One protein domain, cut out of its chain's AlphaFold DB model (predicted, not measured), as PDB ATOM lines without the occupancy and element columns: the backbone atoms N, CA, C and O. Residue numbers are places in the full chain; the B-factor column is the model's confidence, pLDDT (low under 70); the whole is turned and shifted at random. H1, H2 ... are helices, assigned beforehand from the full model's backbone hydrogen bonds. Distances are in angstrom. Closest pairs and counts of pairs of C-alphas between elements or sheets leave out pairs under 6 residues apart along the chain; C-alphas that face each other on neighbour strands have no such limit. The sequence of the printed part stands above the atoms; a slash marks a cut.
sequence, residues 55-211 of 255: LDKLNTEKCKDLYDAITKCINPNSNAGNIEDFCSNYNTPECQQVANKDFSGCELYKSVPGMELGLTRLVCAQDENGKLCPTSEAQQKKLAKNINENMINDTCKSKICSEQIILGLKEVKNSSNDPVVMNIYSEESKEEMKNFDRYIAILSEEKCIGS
ATOM      1  N   LEU A  55      35.976 -35.289  22.017       70.62
ATOM      2  CA  LEU A  55      36.803 -34.231  22.610       70.62
ATOM      3  C   LEU A  55      36.815 -32.952  21.763       70.62
ATOM      4  O   LEU A  55      36.980 -31.862  22.309       70.62
ATOM      5  N   ASP A  56      36.560 -33.056  20.460       74.25
ATOM      6  CA  ASP A  56      36.469 -31.901  19.570       74.25
ATOM      7  C   ASP A  56      35.255 -31.018  19.911       74.25
ATOM      8  O   ASP A  56      35.318 -29.795  19.778       74.25
ATOM      9  N   LYS A  57      34.178 -31.599  20.464       76.81
ATOM     10  CA  LYS A  57      33.016 -30.838  20.962       76.81
ATOM     11  C   LYS A  57      33.299 -30.077  22.261       76.81
ATOM     12  O   LYS A  57      32.593 -29.113  22.558       76.81
ATOM     13  N   LEU A  58      34.315 -30.479  23.029       73.12
ATOM     14  CA  LEU A  58      34.740 -29.775  24.245       73.12
ATOM     15  C   LEU A  58      35.554 -28.510  23.938       73.12
ATOM     16  O   LEU A  58      35.637 -27.626  24.789       73.12
ATOM     17  N   ASN A  59      36.099 -28.365  22.728       67.94
ATOM     18  CA  ASN A  59      36.927 -27.220  22.343       67.94
ATOM     19  C   ASN A  59      36.094 -25.984  21.941       67.94
ATOM     20  O   ASN A  59      36.324 -25.339  20.918       67.94
ATOM     21  N   THR A  60      35.087 -25.660  22.749       85.69
ATOM     22  CA  THR A  60      34.360 -24.389  22.677       85.69
ATOM     23  C   THR A  60      34.849 -23.470  23.788       85.69
ATOM     24  O   THR A  60      35.298 -23.936  24.832       85.69
ATOM     25  N   GLU A  61      34.720 -22.154  23.614       87.00
ATOM     26  CA  GLU A  61      35.138 -21.180  24.636       87.00
ATOM     27  C   GLU A  61      34.496 -21.457  26.010       87.00
ATOM     28  O   GLU A  61      35.159 -21.351  27.037       87.00
ATOM     29  N   LYS A  62      33.236 -21.918  26.021       88.00
ATOM     30  CA  LYS A  62      32.489 -22.256  27.245       88.00
ATOM     31  C   LYS A  62      32.943 -23.550  27.923       88.00
ATOM     32  O   LYS A  62      32.704 -23.715  29.114       88.00
ATOM     33  N   CYS A  63      33.555 -24.468  27.178       92.25
ATOM     34  CA  CYS A  63      33.989 -25.774  27.674       92.25
ATOM     35  C   CYS A  63      35.511 -25.897  27.794       92.25
ATOM     36  O   CYS A  63      35.989 -26.921  28.271       92.25
ATOM     37  N   LYS A  64      36.273 -24.863  27.414       90.88
ATOM     38  CA  LYS A  64      37.741 -24.878  27.425       90.88
ATOM     39  C   LYS A  64      38.320 -25.223  28.795       90.88
ATOM     40  O   LYS A  64      39.260 -26.002  28.882       90.88
ATOM     41  N   ASP A  65      37.735 -24.688  29.860       91.62
ATOM     42  CA  ASP A  65      38.184 -24.981  31.222       91.62
ATOM     43  C   ASP A  65      37.910 -26.435  31.626       91.62
ATOM     44  O   ASP A  65      38.747 -27.058  32.276       91.62
ATOM     45  N   LEU A  66      36.774 -26.999  31.202       92.44
ATOM     46  CA  LEU A  66      36.470 -28.414  31.418       92.44
ATOM     47  C   LEU A  66      37.412 -29.294  30.594       92.44
ATOM     48  O   LEU A  66      37.966 -30.252  31.118       92.44
ATOM     49  N   TYR A  67      37.640 -28.947  29.327       91.38
ATOM     50  CA  TYR A  67      38.595 -29.633  28.460       91.38
ATOM     51  C   TYR A  67      39.990 -29.673  29.084       91.38
ATOM     52  O   TYR A  67      40.607 -30.735  29.139       91.38
ATOM     53  N   ASP A  68      40.473 -28.538  29.591       89.81
ATOM     54  CA  ASP A  68      41.758 -28.448  30.276       89.81
ATOM     55  C   ASP A  68      41.779 -29.325  31.536       89.81
ATOM     56  O   ASP A  68      42.755 -30.043  31.744       89.81
ATOM     57  N   ALA A  69      40.701 -29.340  32.331       91.62
ATOM     58  CA  ALA A  69      40.589 -30.226  33.490       91.62
ATOM     59  C   ALA A  69      40.722 -31.700  33.075       91.62
ATOM     60  O   ALA A  69      41.561 -32.422  33.611       91.62
ATOM     61  N   ILE A  70      39.948 -32.146  32.081       90.88
ATOM     62  CA  ILE A  70      39.976 -33.544  31.639       90.88
ATOM     63  C   ILE A  70      41.348 -33.899  31.058       90.88
ATOM     64  O   ILE A  70      41.985 -34.858  31.484       90.88
ATOM     65  N   THR A  71      41.838 -33.112  30.102       89.25
ATOM     66  CA  THR A  71      43.021 -33.477  29.311       89.25
ATOM     67  C   THR A  71      44.345 -33.307  30.042       89.25
ATOM     68  O   THR A  71      45.283 -34.047  29.738       89.25
ATOM     69  N   LYS A  72      44.438 -32.373  30.996       88.19
ATOM     70  CA  LYS A  72      45.663 -32.138  31.775       88.19
ATOM     71  C   LYS A  72      45.667 -32.903  33.095       88.19
ATOM     72  O   LYS A  72      46.719 -33.373  33.514       88.19
ATOM     73  N   CYS A  73      44.507 -33.041  33.740       90.19
ATOM     74  CA  CYS A  73      44.445 -33.495  35.131       90.19
ATOM     75  C   CYS A  73      43.849 -34.883  35.318       90.19
ATOM     76  O   CYS A  73      44.232 -35.571  36.259       90.19
ATOM     77  N   ILE A  74      42.945 -35.295  34.427       87.88
ATOM     78  CA  ILE A  74      42.249 -36.587  34.514       87.88
ATOM     79  C   ILE A  74      42.781 -37.581  33.477       87.88
ATOM     80  O   ILE A  74      42.550 -38.781  33.579       87.88
ATOM     81  N   ASN A  75      43.520 -37.104  32.475       76.31
ATOM     82  CA  ASN A  75      43.845 -37.901  31.306       76.31
ATOM     83  C   ASN A  75      44.641 -39.180  31.655       76.31
ATOM     84  O   ASN A  75      45.797 -39.097  32.095       76.31
ATOM     85  N   PRO A  76      44.067 -40.364  31.380       53.75
ATOM     86  CA  PRO A  76      44.684 -41.659  31.652       53.75
ATOM     87  C   PRO A  76      45.835 -42.004  30.693       53.75
ATOM     88  O   PRO A  76      46.428 -43.067  30.819       53.75
ATOM     89  N   ASN A  77      46.182 -41.130  29.735       55.28
ATOM     90  CA  ASN A  77      47.358 -41.319  28.874       55.28
ATOM     91  C   ASN A  77      48.698 -41.165  29.610       55.28
ATOM     92  O   ASN A  77      49.752 -41.448  29.034       55.28
ATOM     93  N   SER A  78      48.688 -40.714  30.864       54.09
ATOM     94  CA  SER A  78      49.845 -40.921  31.728       54.09
ATOM     95  C   SER A  78      49.921 -42.415  32.050       54.09
ATOM     96  O   SER A  78      48.929 -43.018  32.438       54.09
ATOM     97  N   ASN A  79      51.091 -43.036  31.894       54.88
ATOM     98  CA  ASN A  79      51.360 -44.424  32.302       54.88
ATOM     99  C   ASN A  79      51.268 -44.620  33.840       54.88
ATOM    100  O   ASN A  79      52.054 -45.376  34.410       54.88
ATOM    101  N   ALA A  80      50.371 -43.903  34.523       56.34
ATOM    102  CA  ALA A  80      50.043 -44.021  35.928       56.34
ATOM    103  C   ALA A  80      49.408 -45.398  36.142       56.34
ATOM    104  O   ALA A  80      48.198 -45.589  36.056       56.34
ATOM    105  N   GLY A  81      50.263 -46.400  36.338       67.56
ATOM    106  CA  GLY A  81      49.857 -47.795  36.483       67.56
ATOM    107  C   GLY A  81      49.066 -48.077  37.764       67.56
ATOM    108  O   GLY A  81      48.602 -49.200  37.942       67.56
ATOM    109  N   ASN A  82      48.909 -47.093  38.655       84.44
ATOM    110  CA  ASN A  82      48.136 -47.199  39.886       84.44
ATOM    111  C   ASN A  82      47.319 -45.915  40.158       84.44
ATOM    112  O   ASN A  82      47.584 -44.845  39.608       84.44
ATOM    113  N   ILE A  83      46.294 -46.047  41.004       87.81
ATOM    114  CA  ILE A  83      45.379 -44.951  41.358       87.81
ATOM    115  C   ILE A  83      46.099 -43.875  42.189       87.81
ATOM    116  O   ILE A  83      45.723 -42.705  42.122       87.81
ATOM    117  N   GLU A  84      47.143 -44.229  42.946       89.44
ATOM    118  CA  GLU A  84      47.897 -43.256  43.740       89.44
ATOM    119  C   GLU A  84      48.627 -42.222  42.870       89.44
ATOM    120  O   GLU A  84      48.577 -41.030  43.177       89.44
ATOM    121  N   ASP A  85      49.249 -42.643  41.769       89.00
ATOM    122  CA  ASP A  85      49.939 -41.768  40.816       89.00
ATOM    123  C   ASP A  85      48.942 -40.832  40.122       89.00
ATOM    124  O   ASP A  85      49.165 -39.622  40.024       89.00
ATOM    125  N   PHE A  86      47.796 -41.385  39.715       90.75
ATOM    126  CA  PHE A  86      46.687 -40.621  39.151       90.75
ATOM    127  C   PHE A  86      46.194 -39.539  40.123       90.75
ATOM    128  O   PHE A  86      46.138 -38.356  39.773       90.75
ATOM    129  N   CYS A  87      45.907 -39.913  41.373       93.25
ATOM    130  CA  CYS A  87      45.458 -38.962  42.384       93.25
ATOM    131  C   CYS A  87      46.542 -37.954  42.773       93.25
ATOM    132  O   CYS A  87      46.223 -36.802  43.055       93.25
ATOM    133  N   SER A  88      47.817 -38.343  42.744       92.38
ATOM    134  CA  SER A  88      48.935 -37.428  42.991       92.38
ATOM    135  C   SER A  88      49.016 -36.338  41.922       92.38
ATOM    136  O   SER A  88      49.219 -35.174  42.263       92.38
ATOM    137  N   ASN A  89      48.785 -36.679  40.648       91.75
ATOM    138  CA  ASN A  89      48.700 -35.698  39.564       91.75
ATOM    139  C   ASN A  89      47.480 -34.773  39.724       91.75
ATOM    140  O   ASN A  89      47.606 -33.546  39.664       91.75
ATOM    141  N   TYR A  90      46.305 -35.352  39.988       93.44
ATOM    142  CA  TYR A  90      45.066 -34.597  40.179       93.44
ATOM    143  C   TYR A  90      45.127 -33.627  41.374       93.44
ATOM    144  O   TYR A  90      44.592 -32.519  41.314       93.44
ATOM    145  N   ASN A  91      45.805 -34.013  42.457       94.06
ATOM    146  CA  ASN A  91      45.923 -33.211  43.678       94.06
ATOM    147  C   ASN A  91      47.004 -32.117  43.599       94.06
ATOM    148  O   ASN A  91      47.222 -31.399  44.577       94.06
ATOM    149  N   THR A  92      47.659 -31.930  42.449       93.94
ATOM    150  CA  THR A  92      48.541 -30.773  42.244       93.94
ATOM    151  C   THR A  92      47.750 -29.455  42.308       93.94
ATOM    152  O   THR A  92      46.588 -29.408  41.894       93.94
ATOM    153  N   PRO A  93      48.353 -28.344  42.785       95.06
ATOM    154  CA  PRO A  93      47.664 -27.052  42.858       95.06
ATOM    155  C   PRO A  93      47.116 -26.566  41.512       95.06
ATOM    156  O   PRO A  93      46.029 -25.997  41.468       95.06
ATOM    157  N   GLU A  94      47.845 -26.817  40.421       93.75
ATOM    158  CA  GLU A  94      47.407 -26.489  39.061       93.75
ATOM    159  C   GLU A  94      46.119 -27.240  38.707       93.75
ATOM    160  O   GLU A  94      45.134 -26.628  38.290       93.75
ATOM    161  N   CYS A  95      46.082 -28.550  38.956       93.88
ATOM    162  CA  CYS A  95      44.907 -29.348  38.652       93.88
ATOM    163  C   CYS A  95      43.717 -29.035  39.541       93.88
ATOM    164  O   CYS A  95      42.607 -28.895  39.033       93.88
ATOM    165  N   GLN A  96      43.938 -28.819  40.835       93.81
ATOM    166  CA  GLN A  96      42.884 -28.363  41.737       93.81
ATOM    167  C   GLN A  96      42.337 -26.992  41.329       93.81
ATOM    168  O   GLN A  96      41.132 -26.764  41.415       93.81
ATOM    169  N   GLN A  97      43.179 -26.076  40.845       93.94
ATOM    170  CA  GLN A  97      42.719 -24.768  40.380       93.94
ATOM    171  C   GLN A  97      41.784 -24.891  39.173       93.94
ATOM    172  O   GLN A  97      40.758 -24.213  39.131       93.94
ATOM    173  N   VAL A  98      42.127 -25.734  38.196       92.75
ATOM    174  CA  VAL A  98      41.294 -25.928  37.001       92.75
ATOM    175  C   VAL A  98      40.045 -26.741  37.343       92.75
ATOM    176  O   VAL A  98      38.948 -26.330  36.983       92.75
ATOM    177  N   ALA A  99      40.185 -27.832  38.098       92.19
ATOM    178  CA  ALA A  99      39.092 -28.723  38.480       92.19
ATOM    179  C   ALA A  99      38.048 -28.056  39.386       92.19
ATOM    180  O   ALA A  99      36.895 -28.461  39.368       92.19
ATOM    181  N   ASN A 100      38.400 -27.041  40.179       92.38
ATOM    182  CA  ASN A 100      37.450 -26.345  41.060       92.38
ATOM    183  C   ASN A 100      36.706 -25.176  40.387       92.38
ATOM    184  O   ASN A 100      36.007 -24.424  41.068       92.38
ATOM    185  N   LYS A 101      36.845 -24.997  39.069       93.69
ATOM    186  CA  LYS A 101      36.076 -23.995  38.323       93.69
ATOM    187  C   LYS A 101      34.600 -24.381  38.208       93.69
ATOM    188  O   LYS A 101      34.224 -25.543  38.324       93.69
ATOM    189  N   ASP A 102      33.757 -23.382  37.955       91.06
ATOM    190  CA  ASP A 102      32.352 -23.609  37.627       91.06
ATOM    191  C   ASP A 102      32.208 -23.998  36.148       91.06
ATOM    192  O   ASP A 102      32.473 -23.199  35.251       91.06
ATOM    193  N   PHE A 103      31.766 -25.230  35.903       92.81
ATOM    194  CA  PHE A 103      31.542 -25.772  34.562       92.81
ATOM    195  C   PHE A 103      30.074 -25.739  34.130       92.81
ATOM    196  O   PHE A 103      29.735 -26.276  33.075       92.81
ATOM    197  N   SER A 104      29.185 -25.101  34.899       89.00
ATOM    198  CA  SER A 104      27.746 -25.040  34.602       89.00
ATOM    199  C   SER A 104      27.418 -24.428  33.231       89.00
ATOM    200  O   SER A 104      26.381 -24.742  32.646       89.00
ATOM    201  N   GLY A 105      28.316 -23.599  32.686       90.25
ATOM    202  CA  GLY A 105      28.210 -23.023  31.343       90.25
ATOM    203  C   GLY A 105      28.535 -23.982  30.186       90.25
ATOM    204  O   GLY A 105      28.280 -23.631  29.031       90.25
ATOM    205  N   CYS A 106      29.081 -25.167  30.470       92.50
ATOM    206  CA  CYS A 106      29.430 -26.187  29.485       92.50
ATOM    207  C   CYS A 106      28.410 -27.333  29.511       92.50
ATOM    208  O   CYS A 106      28.345 -28.083  30.476       92.50
ATOM    209  N   GLU A 107      27.640 -27.538  28.440       91.06
ATOM    210  CA  GLU A 107      26.614 -28.599  28.431       91.06
ATOM    211  C   GLU A 107      27.219 -30.012  28.523       91.06
ATOM    212  O   GLU A 107      26.629 -30.904  29.125       91.06
ATOM    213  N   LEU A 108      28.441 -30.200  28.011       89.81
ATOM    214  CA  LEU A 108      29.181 -31.466  28.108       89.81
ATOM    215  C   LEU A 108      29.604 -31.808  29.544       89.81
ATOM    216  O   LEU A 108      29.977 -32.938  29.832       89.81
ATOM    217  N   TYR A 109      29.497 -30.861  30.473       92.38
ATOM    218  CA  TYR A 109      29.640 -31.141  31.895       92.38
ATOM    219  C   TYR A 109      28.504 -32.013  32.456       92.38
ATOM    220  O   TYR A 109      28.623 -32.559  33.545       92.38
ATOM    221  N   LYS A 110      27.392 -32.162  31.731       92.25
ATOM    222  CA  LYS A 110      26.287 -33.058  32.104       92.25
ATOM    223  C   LYS A 110      26.376 -34.422  31.414       92.25
ATOM    224  O   LYS A 110      25.389 -35.150  31.400       92.25
ATOM    225  N   SER A 111      27.514 -34.751  30.809       91.62
ATOM    226  CA  SER A 111      27.757 -36.036  30.150       91.62
ATOM    227  C   SER A 111      29.035 -36.695  30.687       91.62
ATOM    228  O   SER A 111      29.425 -36.466  31.833       91.62
ATOM    229  N   VAL A 112      29.687 -37.543  29.886       90.25
ATOM    230  CA  VAL A 112      30.876 -38.322  30.281       90.25
ATOM    231  C   VAL A 112      31.983 -37.467  30.935       90.25
ATOM    232  O   VAL A 112      32.452 -37.876  31.993       90.25
ATOM    233  N   PRO A 113      32.362 -36.273  30.432       91.50
ATOM    234  CA  PRO A 113      33.383 -35.437  31.074       91.50
ATOM    235  C   PRO A 113      33.053 -35.035  32.517       91.50
ATOM    236  O   PRO A 113      33.909 -35.092  33.398       91.50
ATOM    237  N   GLY A 114      31.806 -34.633  32.783       92.94
ATOM    238  CA  GLY A 114      31.385 -34.276  34.139       92.94
ATOM    239  C   GLY A 114      31.385 -35.476  35.074       92.94
ATOM    240  O   GLY A 114      31.790 -35.367  36.230       92.94
ATOM    241  N   MET A 115      31.003 -36.643  34.558       92.94
ATOM    242  CA  MET A 115      31.084 -37.896  35.295       92.94
ATOM    243  C   MET A 115      32.534 -38.260  35.634       92.94
ATOM    244  O   MET A 115      32.804 -38.623  36.774       92.94
ATOM    245  N   GLU A 116      33.462 -38.161  34.680       91.69
ATOM    246  CA  GLU A 116      34.886 -38.441  34.904       91.69
ATOM    247  C   GLU A 116      35.485 -37.516  35.964       91.69
ATOM    248  O   GLU A 116      36.186 -37.985  36.865       91.69
ATOM    249  N   LEU A 117      35.154 -36.220  35.920       94.19
ATOM    250  CA  LEU A 117      35.545 -35.278  36.968       94.19
ATOM    251  C   LEU A 117      34.963 -35.670  38.330       94.19
ATOM    252  O   LEU A 117      35.708 -35.752  39.310       94.19
ATOM    253  N   GLY A 118      33.671 -35.993  38.371       94.94
ATOM    254  CA  GLY A 118      32.991 -36.387  39.599       94.94
ATOM    255  C   GLY A 118      33.588 -37.636  40.230       94.94
ATOM    256  O   GLY A 118      33.891 -37.644  41.423       94.94
ATOM    257  N   LEU A 119      33.832 -38.674  39.431       93.31
ATOM    258  CA  LEU A 119      34.498 -39.893  39.886       93.31
ATOM    259  C   LEU A 119      35.920 -39.603  40.370       93.31
ATOM    260  O   LEU A 119      36.308 -40.098  41.425       93.31
ATOM    261  N   THR A 120      36.665 -38.755  39.659       94.19
ATOM    262  CA  THR A 120      38.022 -38.355  40.051       94.19
ATOM    263  C   THR A 120      38.036 -37.688  41.424       94.19
ATOM    264  O   THR A 120      38.818 -38.083  42.289       94.19
ATOM    265  N   ARG A 121      37.120 -36.747  41.685       95.25
ATOM    266  CA  ARG A 121      36.965 -36.154  43.023       95.25
ATOM    267  C   ARG A 121      36.661 -37.207  44.076       95.25
ATOM    268  O   ARG A 121      37.270 -37.199  45.142       95.25
ATOM    269  N   LEU A 122      35.734 -38.119  43.782       94.62
ATOM    270  CA  LEU A 122      35.338 -39.158  44.728       94.62
ATOM    271  C   LEU A 122      36.505 -40.070  45.095       94.62
ATOM    272  O   LEU A 122      36.645 -40.405  46.269       94.62
ATOM    273  N   VAL A 123      37.351 -40.453  44.136       94.44
ATOM    274  CA  VAL A 123      38.467 -41.377  44.386       94.44
ATOM    275  C   VAL A 123      39.730 -40.685  44.890       94.44
ATOM    276  O   VAL A 123      40.522 -41.342  45.558       94.44
ATOM    277  N   CYS A 124      39.920 -39.389  44.628       96.06
ATOM    278  CA  CYS A 124      41.154 -38.673  44.969       96.06
ATOM    279  C   CYS A 124      41.029 -37.650  46.099       96.06
ATOM    280  O   CYS A 124      42.044 -37.050  46.459       96.06
ATOM    281  N   ALA A 125      39.838 -37.443  46.673       96.50
ATOM    282  CA  ALA A 125      39.664 -36.472  47.749       96.50
ATOM    283  C   ALA A 125      40.568 -36.781  48.953       96.50
ATOM    284  O   ALA A 125      40.685 -37.923  49.416       96.50
ATOM    285  N   GLN A 126      41.189 -35.722  49.469       96.31
ATOM    286  CA  GLN A 126      42.050 -35.746  50.643       96.31
ATOM    287  C   GLN A 126      41.535 -34.782  51.717       96.31
ATOM    288  O   GLN A 126      40.853 -33.800  51.420       96.31
ATOM    289  N   ASP A 127      41.857 -35.083  52.970       95.00
ATOM    290  CA  ASP A 127      41.584 -34.240  54.125       95.00
ATOM    291  C   ASP A 127      42.588 -33.075  54.237       95.00
ATOM    292  O   ASP A 127      43.499 -32.902  53.425       95.00
ATOM    293  N   GLU A 128      42.449 -32.276  55.295       92.88
ATOM    294  CA  GLU A 128      43.344 -31.160  55.618       92.88
ATOM    295  C   GLU A 128      44.824 -31.556  55.791       92.88
ATOM    296  O   GLU A 128      45.695 -30.689  55.742       92.88
ATOM    297  N   ASN A 129      45.115 -32.839  56.017       94.62
ATOM    298  CA  ASN A 129      46.454 -33.372  56.256       94.62
ATOM    299  C   ASN A 129      47.006 -34.141  55.042       94.62
ATOM    300  O   ASN A 129      48.041 -34.800  55.166       94.62
ATOM    301  N   GLY A 130      46.315 -34.107  53.897       93.94
ATOM    302  CA  GLY A 130      46.692 -34.850  52.695       93.94
ATOM    303  C   GLY A 130      46.416 -36.355  52.773       93.94
ATOM    304  O   GLY A 130      46.913 -37.114  51.940       93.94
ATOM    305  N   LYS A 131      45.648 -36.829  53.763       96.12
ATOM    306  CA  LYS A 131      45.218 -38.233  53.841       96.12
ATOM    307  C   LYS A 131      43.961 -38.429  53.012       96.12
ATOM    308  O   LYS A 131      43.105 -37.556  52.990       96.12
ATOM    309  N   LEU A 132      43.818 -39.584  52.366       95.81
ATOM    310  CA  LEU A 132      42.600 -39.900  51.617       95.81
ATOM    311  C   LEU A 132      41.366 -39.831  52.515       95.81
ATOM    312  O   LEU A 132      41.364 -40.327  53.643       95.81
ATOM    313  N   CYS A 133      40.300 -39.254  51.977       96.19
ATOM    314  CA  CYS A 133      39.008 -39.250  52.637       96.19
ATOM    315  C   CYS A 133      38.483 -40.688  52.784       96.19
ATOM    316  O   CYS A 133      38.695 -41.498  51.882       96.19
ATOM    317  N   PRO A 134      37.734 -41.023  53.852       94.94
ATOM    318  CA  PRO A 134      37.214 -42.379  54.061       94.94
ATOM    319  C   PRO A 134      36.416 -42.939  52.874       94.94
ATOM    320  O   PRO A 134      36.548 -44.114  52.534       94.94
ATOM    321  N   THR A 135      35.619 -42.098  52.202       94.31
ATOM    322  CA  THR A 135      34.914 -42.486  50.969       94.31
ATOM    323  C   THR A 135      35.897 -42.807  49.840       94.31
ATOM    324  O   THR A 135      35.788 -43.864  49.223       94.31
ATOM    325  N   SER A 136      36.894 -41.954  49.608       94.81
ATOM    326  CA  SER A 136      37.932 -42.151  48.589       94.81
ATOM    327  C   SER A 136      38.759 -43.404  48.845       94.81
ATOM    328  O   SER A 136      38.916 -44.242  47.963       94.81
ATOM    329  N   GLU A 137      39.209 -43.597  50.083       94.19
ATOM    330  CA  GLU A 137      39.945 -44.783  50.511       94.19
ATOM    331  C   GLU A 137      39.133 -46.067  50.276       94.19
ATOM    332  O   GLU A 137      39.674 -47.074  49.812       94.19
ATOM    333  N   ALA A 138      37.826 -46.044  50.554       91.69
ATOM    334  CA  ALA A 138      36.947 -47.179  50.296       91.69
ATOM    335  C   ALA A 138      36.824 -47.503  48.800       91.69
ATOM    336  O   ALA A 138      36.889 -48.683  48.441       91.69
ATOM    337  N   GLN A 139      36.692 -46.477  47.953       89.19
ATOM    338  CA  GLN A 139      36.624 -46.625  46.495       89.19
ATOM    339  C   GLN A 139      37.942 -47.154  45.910       89.19
ATOM    340  O   GLN A 139      37.925 -48.001  45.020       89.19
ATOM    341  N   GLN A 140      39.089 -46.732  46.451       89.06
ATOM    342  CA  GLN A 140      40.399 -47.221  46.009       89.06
ATOM    343  C   GLN A 140      40.680 -48.663  46.453       89.06
ATOM    344  O   GLN A 140      41.130 -49.491  45.665       89.06
ATOM    345  N   LYS A 141      40.405 -48.999  47.724       83.25
ATOM    346  CA  LYS A 141      40.739 -50.317  48.299       83.25
ATOM    347  C   LYS A 141      39.892 -51.455  47.743       83.25
ATOM    348  O   LYS A 141      40.267 -52.624  47.875       83.25
ATOM    349  N   LYS A 142      38.715 -51.146  47.201       62.56
ATOM    350  CA  LYS A 142      37.790 -52.117  46.621       62.56
ATOM    351  C   LYS A 142      37.093 -51.456  45.447       62.56
ATOM    352  O   LYS A 142      36.188 -50.664  45.663       62.56
ATOM    353  N   LEU A 143      37.423 -51.896  44.237       54.66
ATOM    354  CA  LEU A 143      36.754 -51.549  42.973       54.66
ATOM    355  C   LEU A 143      35.228 -51.849  42.916       54.66
ATOM    356  O   LEU A 143      34.685 -51.935  41.824       54.66
ATOM    357  N   ALA A 144      34.538 -52.069  44.045       52.19
ATOM    358  CA  ALA A 144      33.082 -52.220  44.155       52.19
ATOM    359  C   ALA A 144      32.655 -52.410  45.626       52.19
ATOM    360  O   ALA A 144      32.233 -53.497  46.036       52.19
ATOM    361  N   LYS A 145      32.777 -51.389  46.476       62.09
ATOM    362  CA  LYS A 145      31.856 -51.308  47.616       62.09
ATOM    363  C   LYS A 145      31.048 -50.040  47.491       62.09
ATOM    364  O   LYS A 145      31.608 -48.952  47.560       62.09
ATOM    365  N   ASN A 146      29.742 -50.239  47.366       81.75
ATOM    366  CA  ASN A 146      28.764 -49.173  47.356       81.75
ATOM    367  C   ASN A 146      29.020 -48.277  48.576       81.75
ATOM    368  O   ASN A 146      29.240 -48.768  49.698       81.75
ATOM    369  N   ILE A 147      29.043 -46.972  48.332       88.69
ATOM    370  CA  ILE A 147      29.103 -45.948  49.362       88.69
ATOM    371  C   ILE A 147      27.979 -46.256  50.351       88.69
ATOM    372  O   ILE A 147      26.842 -46.524  49.975       88.69
ATOM    373  N   ASN A 148      28.302 -46.280  51.640       89.75
ATOM    374  CA  ASN A 148      27.321 -46.522  52.690       89.75
ATOM    375  C   ASN A 148      27.390 -45.426  53.749       89.75
ATOM    376  O   ASN A 148      28.354 -44.665  53.831       89.75
ATOM    377  N   GLU A 149      26.364 -45.373  54.591       90.50
ATOM    378  CA  GLU A 149      26.210 -44.320  55.595       90.50
ATOM    379  C   GLU A 149      27.373 -44.238  56.584       90.50
ATOM    380  O   GLU A 149      27.720 -43.138  56.995       90.50
ATOM    381  N   ASN A 150      28.019 -45.353  56.939       91.50
ATOM    382  CA  ASN A 150      29.167 -45.311  57.849       91.50
ATOM    383  C   ASN A 150      30.348 -44.568  57.209       91.50
ATOM    384  O   ASN A 150      30.946 -43.710  57.849       91.50
ATOM    385  N   MET A 151      30.630 -44.835  55.929       92.62
ATOM    386  CA  MET A 151      31.679 -44.129  55.179       92.62
ATOM    387  C   MET A 151      31.362 -42.639  55.030       92.62
ATOM    388  O   MET A 151      32.253 -41.798  55.172       92.62
ATOM    389  N   ILE A 152      30.091 -42.310  54.786       94.44
ATOM    390  CA  ILE A 152      29.611 -40.927  54.729       94.44
ATOM    391  C   ILE A 152      29.792 -40.235  56.086       94.44
ATOM    392  O   ILE A 152      30.367 -39.152  56.143       94.44
ATOM    393  N   ASN A 153      29.398 -40.883  57.183       92.94
ATOM    394  CA  ASN A 153      29.555 -40.361  58.542       92.94
ATOM    395  C   ASN A 153      31.028 -40.198  58.951       92.94
ATOM    396  O   ASN A 153      31.357 -39.287  59.702       92.94
ATOM    397  N   ASP A 154      31.931 -41.049  58.464       92.88
ATOM    398  CA  ASP A 154      33.367 -40.879  58.702       92.88
ATOM    399  C   ASP A 154      33.956 -39.743  57.857       92.88
ATOM    400  O   ASP A 154      34.739 -38.942  58.364       92.88
ATOM    401  N   THR A 155      33.535 -39.624  56.595       94.81
ATOM    402  CA  THR A 155      33.899 -38.506  55.700       94.81
ATOM    403  C   THR A 155      33.488 -37.162  56.306       94.81
ATOM    404  O   THR A 155      34.233 -36.188  56.229       94.81
ATOM    405  N   CYS A 156      32.358 -37.160  57.009       93.81
ATOM    406  CA  CYS A 156      31.771 -36.036  57.725       93.81
ATOM    407  C   CYS A 156      32.671 -35.397  58.797       93.81
ATOM    408  O   CYS A 156      32.434 -34.273  59.233       93.81
ATOM    409  N   LYS A 157      33.714 -36.107  59.242       91.88
ATOM    410  CA  LYS A 157      34.675 -35.613  60.241       91.88
ATOM    411  C   LYS A 157      35.672 -34.607  59.657       91.88
ATOM    412  O   LYS A 157      36.289 -33.863  60.414       91.88
ATOM    413  N   SER A 158      35.838 -34.578  58.332       94.06
ATOM    414  CA  SER A 158      36.659 -33.586  57.635       94.06
ATOM    415  C   SER A 158      35.779 -32.699  56.763       94.06
ATOM    416  O   SER A 158      34.980 -33.169  55.945       94.06
ATOM    417  N   LYS A 159      35.952 -31.385  56.923       93.44
ATOM    418  CA  LYS A 159      35.208 -30.395  56.142       93.44
ATOM    419  C   LYS A 159      35.603 -30.477  54.668       93.44
ATOM    420  O   LYS A 159      34.721 -30.532  53.817       93.44
ATOM    421  N   ILE A 160      36.908 -30.542  54.389       93.88
ATOM    422  CA  ILE A 160      37.424 -30.636  53.015       93.88
ATOM    423  C   ILE A 160      36.908 -31.908  52.343       93.88
ATOM    424  O   ILE A 160      36.396 -31.844  51.227       93.88
ATOM    425  N   CYS A 161      36.953 -33.045  53.045       95.62
ATOM    426  CA  CYS A 161      36.401 -34.289  52.521       95.62
ATOM    427  C   CYS A 161      34.911 -34.175  52.211       95.62
ATOM    428  O   CYS A 161      34.476 -34.571  51.133       95.62
ATOM    429  N   SER A 162      34.123 -33.612  53.124       95.88
ATOM    430  CA  SER A 162      32.682 -33.458  52.917       95.88
ATOM    431  C   SER A 162      32.384 -32.590  51.692       95.88
ATOM    432  O   SER A 162      31.595 -32.987  50.841       95.88
ATOM    433  N   GLU A 163      33.064 -31.450  51.552       95.06
ATOM    434  CA  GLU A 163      32.898 -30.538  50.415       95.06
ATOM    435  C   GLU A 163      33.271 -31.202  49.082       95.06
ATOM    436  O   GLU A 163      32.485 -31.153  48.133       95.06
ATOM    437  N   GLN A 164      34.420 -31.882  49.011       95.44
ATOM    438  CA  GLN A 164      34.868 -32.551  47.785       95.44
ATOM    439  C   GLN A 164      33.964 -33.725  47.394       95.44
ATOM    440  O   GLN A 164      33.606 -33.863  46.223       95.44
ATOM    441  N   ILE A 165      33.535 -34.541  48.362       96.38
ATOM    442  CA  ILE A 165      32.623 -35.657  48.093       96.38
ATOM    443  C   ILE A 165      31.238 -35.144  47.675       96.38
ATOM    444  O   ILE A 165      30.657 -35.691  46.741       96.38
ATOM    445  N   ILE A 166      30.720 -34.060  48.272       96.75
ATOM    446  CA  ILE A 166      29.473 -33.420  47.810       96.75
ATOM    447  C   ILE A 166      29.594 -32.982  46.347       96.75
ATOM    448  O   ILE A 166      28.669 -33.221  45.567       96.75
ATOM    449  N   LEU A 167      30.701 -32.330  45.976       95.56
ATOM    450  CA  LEU A 167      30.933 -31.891  44.597       95.56
ATOM    451  C   LEU A 167      30.978 -33.083  43.638       95.56
ATOM    452  O   LEU A 167      30.233 -33.090  42.661       95.56
ATOM    453  N   GLY A 168      31.746 -34.123  43.973       96.00
ATOM    454  CA  GLY A 168      31.839 -35.334  43.158       96.00
ATOM    455  C   GLY A 168      30.493 -36.047  42.989       96.00
ATOM    456  O   GLY A 168      30.105 -36.384  41.872       96.00
ATOM    457  N   LEU A 169      29.715 -36.207  44.066       96.31
ATOM    458  CA  LEU A 169      28.376 -36.807  43.994       96.31
ATOM    459  C   LEU A 169      27.423 -35.984  43.114       96.31
ATOM    460  O   LEU A 169      26.659 -36.560  42.338       96.31
ATOM    461  N   LYS A 170      27.466 -34.648  43.203       95.94
ATOM    462  CA  LYS A 170      26.658 -33.759  42.350       95.94
ATOM    463  C   LYS A 170      27.053 -33.870  40.879       95.94
ATOM    464  O   LYS A 170      26.174 -33.926  40.029       95.94
ATOM    465  N   GLU A 171      28.347 -33.917  40.587       95.00
ATOM    466  CA  GLU A 171      28.896 -34.076  39.236       95.00
ATOM    467  C   GLU A 171      28.447 -35.389  38.587       95.00
ATOM    468  O   GLU A 171      27.875 -35.386  37.491       95.00
ATOM    469  N   VAL A 172      28.597 -36.505  39.306       94.38
ATOM    470  CA  VAL A 172      28.161 -37.819  38.822       94.38
ATOM    471  C   VAL A 172      26.638 -37.862  38.651       94.38
ATOM    472  O   VAL A 172      26.152 -38.314  37.614       94.38
ATOM    473  N   LYS A 173      25.869 -37.337  39.615       94.75
ATOM    474  CA  LYS A 173      24.400 -37.275  39.531       94.75
ATOM    475  C   LYS A 173      23.914 -36.406  38.367       94.75
ATOM    476  O   LYS A 173      22.975 -36.762  37.667       94.75
ATOM    477  N   ASN A 174      24.516 -35.241  38.152       93.44
ATOM    478  CA  ASN A 174      24.109 -34.364  37.055       93.44
ATOM    479  C   ASN A 174      24.350 -35.037  35.701       93.44
ATOM    480  O   ASN A 174      23.515 -34.907  34.803       93.44
ATOM    481  N   SER A 175      25.438 -35.804  35.607       92.81
ATOM    482  CA  SER A 175      25.816 -36.563  34.415       92.81
ATOM    483  C   SER A 175      24.958 -37.809  34.186       92.81
ATOM    484  O   SER A 175      24.794 -38.252  33.054       92.81
ATOM    485  N   SER A 176      24.337 -38.353  35.237       90.19
ATOM    486  CA  SER A 176      23.450 -39.520  35.147       90.19
ATOM    487  C   SER A 176      22.101 -39.224  34.474       90.19
ATOM    488  O   SER A 176      21.280 -40.122  34.321       90.19
ATOM    489  N   ASN A 177      21.835 -37.973  34.090       89.38
ATOM    490  CA  ASN A 177      20.672 -37.634  33.267       89.38
ATOM    491  C   ASN A 177      20.917 -37.904  31.775       89.38
ATOM    492  O   ASN A 177      19.959 -37.945  31.003       89.38
ATOM    493  N   ASP A 178      22.175 -38.091  31.364       90.12
ATOM    494  CA  ASP A 178      22.532 -38.476  30.003       90.12
ATOM    495  C   ASP A 178      22.292 -39.992  29.808       90.12
ATOM    496  O   ASP A 178      22.907 -40.816  30.500       90.12
ATOM    497  N   PRO A 179      21.422 -40.405  28.864       88.81
ATOM    498  CA  PRO A 179      21.172 -41.817  28.585       88.81
ATOM    499  C   PRO A 179      22.433 -42.596  28.192       88.81
ATOM    500  O   PRO A 179      22.537 -43.782  28.501       88.81
ATOM    501  N   VAL A 180      23.394 -41.951  27.521       88.56
ATOM    502  CA  VAL A 180      24.667 -42.573  27.134       88.56
ATOM    503  C   VAL A 180      25.468 -42.920  28.380       88.56
ATOM    504  O   VAL A 180      25.930 -44.052  28.502       88.56
ATOM    505  N   VAL A 181      25.562 -41.987  29.332       87.00
ATOM    506  CA  VAL A 181      26.232 -42.206  30.619       87.00
ATOM    507  C   VAL A 181      25.566 -43.349  31.382       87.00
ATOM    508  O   VAL A 181      26.240 -44.277  31.821       87.00
ATOM    509  N   MET A 182      24.237 -43.343  31.486       87.62
ATOM    510  CA  MET A 182      23.511 -44.379  32.227       87.62
ATOM    511  C   MET A 182      23.647 -45.774  31.622       87.62
ATOM    512  O   MET A 182      23.652 -46.755  32.360       87.62
ATOM    513  N   ASN A 183      23.796 -45.888  30.304       89.25
ATOM    514  CA  ASN A 183      23.987 -47.182  29.650       89.25
ATOM    515  C   ASN A 183      25.350 -47.826  29.952       89.25
ATOM    516  O   ASN A 183      25.492 -49.031  29.757       89.25
ATOM    517  N   ILE A 184      26.331 -47.061  30.446       86.44
ATOM    518  CA  ILE A 184      27.649 -47.576  30.850       86.44
ATOM    519  C   ILE A 184      27.571 -48.287  32.213       86.44
ATOM    520  O   ILE A 184      28.346 -49.204  32.487       86.44
ATOM    521  N   TYR A 185      26.621 -47.901  33.067       85.75
ATOM    522  CA  TYR A 185      26.516 -48.410  34.431       85.75
ATOM    523  C   TYR A 185      25.740 -49.723  34.539       85.75
ATOM    524  O   TYR A 185      24.721 -49.942  33.881       85.75
ATOM    525  N   SER A 186      26.190 -50.570  35.467       89.50
ATOM    526  CA  SER A 186      25.427 -51.736  35.910       89.50
ATOM    527  C   SER A 186      24.143 -51.310  36.635       89.50
ATOM    528  O   SER A 186      24.097 -50.238  37.237       89.50
ATOM    529  N   GLU A 187      23.110 -52.157  36.637       91.12
ATOM    530  CA  GLU A 187      21.869 -51.881  37.385       91.12
ATOM    531  C   GLU A 187      22.116 -51.667  38.888       91.12
ATOM    532  O   GLU A 187      21.445 -50.845  39.507       91.12
ATOM    533  N   GLU A 188      23.117 -52.339  39.466       89.38
ATOM    534  CA  GLU A 188      23.526 -52.118  40.859       89.38
ATOM    535  C   GLU A 188      24.052 -50.691  41.070       89.38
ATOM    536  O   GLU A 188      23.622 -50.002  41.993       89.38
ATOM    537  N   SER A 189      24.915 -50.209  40.171       88.50
ATOM    538  CA  SER A 189      25.442 -48.841  40.222       88.50
ATOM    539  C   SER A 189      24.341 -47.795  40.016       88.50
ATOM    540  O   SER A 189      24.335 -46.762  40.683       88.50
ATOM    541  N   LYS A 190      23.369 -48.068  39.135       90.88
ATOM    542  CA  LYS A 190      22.202 -47.192  38.938       90.88
ATOM    543  C   LYS A 190      21.341 -47.105  40.195       90.88
ATOM    544  O   LYS A 190      20.841 -46.030  40.519       90.88
ATOM    545  N   GLU A 191      21.151 -48.220  40.897       91.19
ATOM    546  CA  GLU A 191      20.427 -48.236  42.168       91.19
ATOM    547  C   GLU A 191      21.186 -47.456  43.246       91.19
ATOM    548  O   GLU A 191      20.587 -46.684  43.993       91.19
ATOM    549  N   GLU A 192      22.512 -47.582  43.292       89.50
ATOM    550  CA  GLU A 192      23.349 -46.811  44.210       89.50
ATOM    551  C   GLU A 192      23.242 -45.300  43.966       89.50
ATOM    552  O   GLU A 192      23.074 -44.541  44.922       89.50
ATOM    553  N   MET A 193      23.251 -44.863  42.702       91.69
ATOM    554  CA  MET A 193      23.107 -43.451  42.326       91.69
ATOM    555  C   MET A 193      21.818 -42.814  42.867       91.69
ATOM    556  O   MET A 193      21.802 -41.618  43.162       91.69
ATOM    557  N   LYS A 194      20.746 -43.592  43.084       93.31
ATOM    558  CA  LYS A 194      19.508 -43.088  43.714       93.31
ATOM    559  C   LYS A 194      19.724 -42.632  45.158       93.31
ATOM    560  O   LYS A 194      18.978 -41.787  45.649       93.31
ATOM    561  N   ASN A 195      20.750 -43.145  45.837       95.12
ATOM    562  CA  ASN A 195      21.100 -42.741  47.196       95.12
ATOM    563  C   ASN A 195      21.951 -41.464  47.249       95.12
ATOM    564  O   ASN A 195      22.171 -40.938  48.340       95.12
ATOM    565  N   PHE A 196      22.414 -40.924  46.116       95.25
ATOM    566  CA  PHE A 196      23.321 -39.772  46.122       95.25
ATOM    567  C   PHE A 196      22.691 -38.532  46.748       95.25
ATOM    568  O   PHE A 196      23.361 -37.854  47.516       95.25
ATOM    569  N   ASP A 197      21.400 -38.274  46.526       96.94
ATOM    570  CA  ASP A 197      20.709 -37.160  47.191       96.94
ATOM    571  C   ASP A 197      20.692 -37.303  48.707       96.94
ATOM    572  O   ASP A 197      20.898 -36.335  49.438       96.94
ATOM    573  N   ARG A 198      20.507 -38.534  49.184       96.75
ATOM    574  CA  ARG A 198      20.552 -38.843  50.609       96.75
ATOM    575  C   ARG A 198      21.955 -38.618  51.174       96.75
ATOM    576  O   ARG A 198      22.084 -38.008  52.230       96.75
ATOM    577  N   TYR A 199      22.999 -39.071  50.483       96.19
ATOM    578  CA  TYR A 199      24.385 -38.874  50.921       96.19
ATOM    579  C   TYR A 199      24.801 -37.405  50.884       96.19
ATOM    580  O   TYR A 199      25.393 -36.919  51.846       96.19
ATOM    581  N   ILE A 200      24.432 -36.677  49.827       96.56
ATOM    582  CA  ILE A 200      24.642 -35.231  49.720       96.56
ATOM    583  C   ILE A 200      23.947 -34.516  50.878       96.56
ATOM    584  O   ILE A 200      24.562 -33.642  51.486       96.56
ATOM    585  N   ALA A 201      22.705 -34.884  51.211       96.25
ATOM    586  CA  ALA A 201      21.981 -34.292  52.330       96.25
ATOM    587  C   ALA A 201      22.735 -34.497  53.651       96.25
ATOM    588  O   ALA A 201      23.026 -33.509  54.315       96.25
ATOM    589  N   ILE A 202      23.142 -35.733  53.971       94.75
ATOM    590  CA  ILE A 202      23.899 -36.041  55.199       94.75
ATOM    591  C   ILE A 202      25.203 -35.231  55.267       94.75
ATOM    592  O   ILE A 202      25.497 -34.630  56.298       94.75
ATOM    593  N   LEU A 203      25.968 -35.180  54.170       94.94
ATOM    594  CA  LEU A 203      27.232 -34.436  54.111       94.94
ATOM    595  C   LEU A 203      27.038 -32.914  54.206       94.94
ATOM    596  O   LEU A 203      27.936 -32.202  54.649       94.94
ATOM    597  N   SER A 204      25.877 -32.414  53.778       94.94
ATOM    598  CA  SER A 204      25.549 -30.983  53.793       94.94
ATOM    599  C   SER A 204      24.968 -30.513  55.128       94.94
ATOM    600  O   SER A 204      24.783 -29.312  55.319       94.94
ATOM    601  N   GLU A 205      24.647 -31.424  56.051       93.31
ATOM    602  CA  GLU A 205      24.128 -31.049  57.363       93.31
ATOM    603  C   GLU A 205      25.171 -30.256  58.164       93.31
ATOM    604  O   GLU A 205      26.367 -30.552  58.147       93.31
ATOM    605  N   GLU A 206      24.720 -29.270  58.945       82.81
ATOM    606  CA  GLU A 206      25.611 -28.428  59.759       82.81
ATOM    607  C   GLU A 206      26.474 -29.246  60.726       82.81
ATOM    608  O   GLU A 206      27.639 -28.919  60.957       82.81
ATOM    609  N   LYS A 207      25.932 -30.355  61.244       82.06
ATOM    610  CA  LYS A 207      26.661 -31.285  62.119       82.06
ATOM    611  C   LYS A 207      27.881 -31.913  61.438       82.06
ATOM    612  O   LYS A 207      28.793 -32.360  62.124       82.06
ATOM    613  N   CYS A 208      27.893 -31.925  60.109       83.62
ATOM    614  CA  CYS A 208      28.972 -32.432  59.284       83.62
ATOM    615  C   CYS A 208      30.044 -31.374  59.053       83.62
ATOM    616  O   CYS A 208      31.210 -31.534  59.405       83.62
ATOM    617  N   ILE A 209      29.612 -30.215  58.567       71.56
ATOM    618  CA  ILE A 209      30.496 -29.112  58.188       71.56
ATOM    619  C   ILE A 209      31.106 -28.423  59.431       71.56
ATOM    620  O   ILE A 209      32.184 -27.828  59.353       71.56
ATOM    621  N   GLY A 210      30.441 -28.519  60.589       57.28
ATOM    622  CA  GLY A 210      30.771 -27.807  61.828       57.28
ATOM    623  C   GLY A 210      31.409 -28.632  62.952       57.28
ATOM    624  O   GLY A 210      31.674 -28.077  64.020       57.28
ATOM    625  N   SER A 211      31.702 -29.925  62.763       53.88
ATOM    626  CA  SER A 211      32.202 -30.797  63.847       53.88
ATOM    627  C   SER A 211      33.655 -30.537  64.295       53.88
ATOM    628  O   SER A 211      34.187 -31.271  65.125       53.88
TER     629      SER A 211
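Overview. This is residues 55 to 211 of the 255 residues of an uncharacterized protein of Piromyces sp. (strain E2) (UniProt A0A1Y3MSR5). Two long helices, H6 and H9, run side by side in opposite directions through the middle of a compact body, and shorter helices pack round them. H2 and H3 pack on H6, with H4 on H2; H12 packs on H9; H7 sits across one end of H6, and H8 links H7 to H12. H10 and H11 lie at the rim, while H1 and H13 lie far out at opposite ends. The printed part has 157 residues with thirteen named helices, H1 to H13 in order, and no named strand: all helix, compact, radius of gyration of the C-alphas 15.0 A, spans 42 by 33 by 30 A.

Arrangement. Begin at H1, residues 55 to 58, which touches H2, residues 64 to 74; the closest C-alphas, Leu 58 and Tyr 67, are 5.7 A apart. H2 and H3, residues 83 to 90, touch as a helical hairpin, opposite ways at a shallow tilt of 34 degrees, only just short of steep; closest are C-alphas Cys 73 and Tyr 90, 5.2 A. H4, residues 93 to 99, touches H2 at a steep tilt of 54 degrees, closest at C-alphas Ala 99 and Ala 69, 5.4 A. Pass H5, residues 107 to 110, to H6, residues 112 to 124, which touches H2, closest at C-alphas Pro 113 and Ile 70, 6.9 A. Residues 120 to 124 of H6 alone touch H3, closest at C-alphas Cys 124 and Cys 87, 5.0 A. H7, residues 134 to 141, touches residues 122 to 124 of H6 alone, about perpendicular at 80 degrees; closest are C-alphas Ser 136 and Val 123, 4.3 A. H8, residues 149 to 155, touches H7, closest at C-alphas Thr 155 and Pro 134, 5.4 A. H9, residues 159 to 175, touches H6 opposite ways at a shallow tilt of 24 degrees, closest at C-alphas Gly 168 and Gly 118, 3.9 A; its residues 171 to 175 alone touch H5, closest at C-alphas Ser 175 and Lys 110, 4.2 A. H10, residues 179 to 184, and H11, residues 187 to 193, touch no helix. H12, residues 196 to 204, touches H9, opposite ways at a shallow tilt of 24 degrees, closest at C-alphas Ile 200 and Ile 166, 5.5 A; H13, residues 206 to 209, touches residues 159 to 162 of H9 alone, closest at C-alphas Ile 209 and Lys 159, 5.3 A. Every O i to N i+4 pair is within hydrogen-bond range in H2, H3, H4, H6, H7, H8, H9, H11 and H12, against 1 of 2 in H10; H1, H5 and H13 are too short for one.

Along the chain. Find C-alpha 55, where H1 begins, at (36.803, -34.231, 22.610). H2 is 14.4 A long, H6 17.9 A and H12 11.9 A; H9 runs 24.5 A from C-alpha 159 at (35.208, -30.395, 56.142) to C-alpha 175 at (25.816, -36.563, 34.415).

Size, cuts and confidence. The C-alphas of Asp 56 and Ser 211, the two farthest apart, are 44.5 A apart. The printed part has no cut and no long link. The mean pLDDT of the printed part is 88.6; it is under 70 at residue 59 and residues 76 to 81, 142 to 145 and 210 to 211.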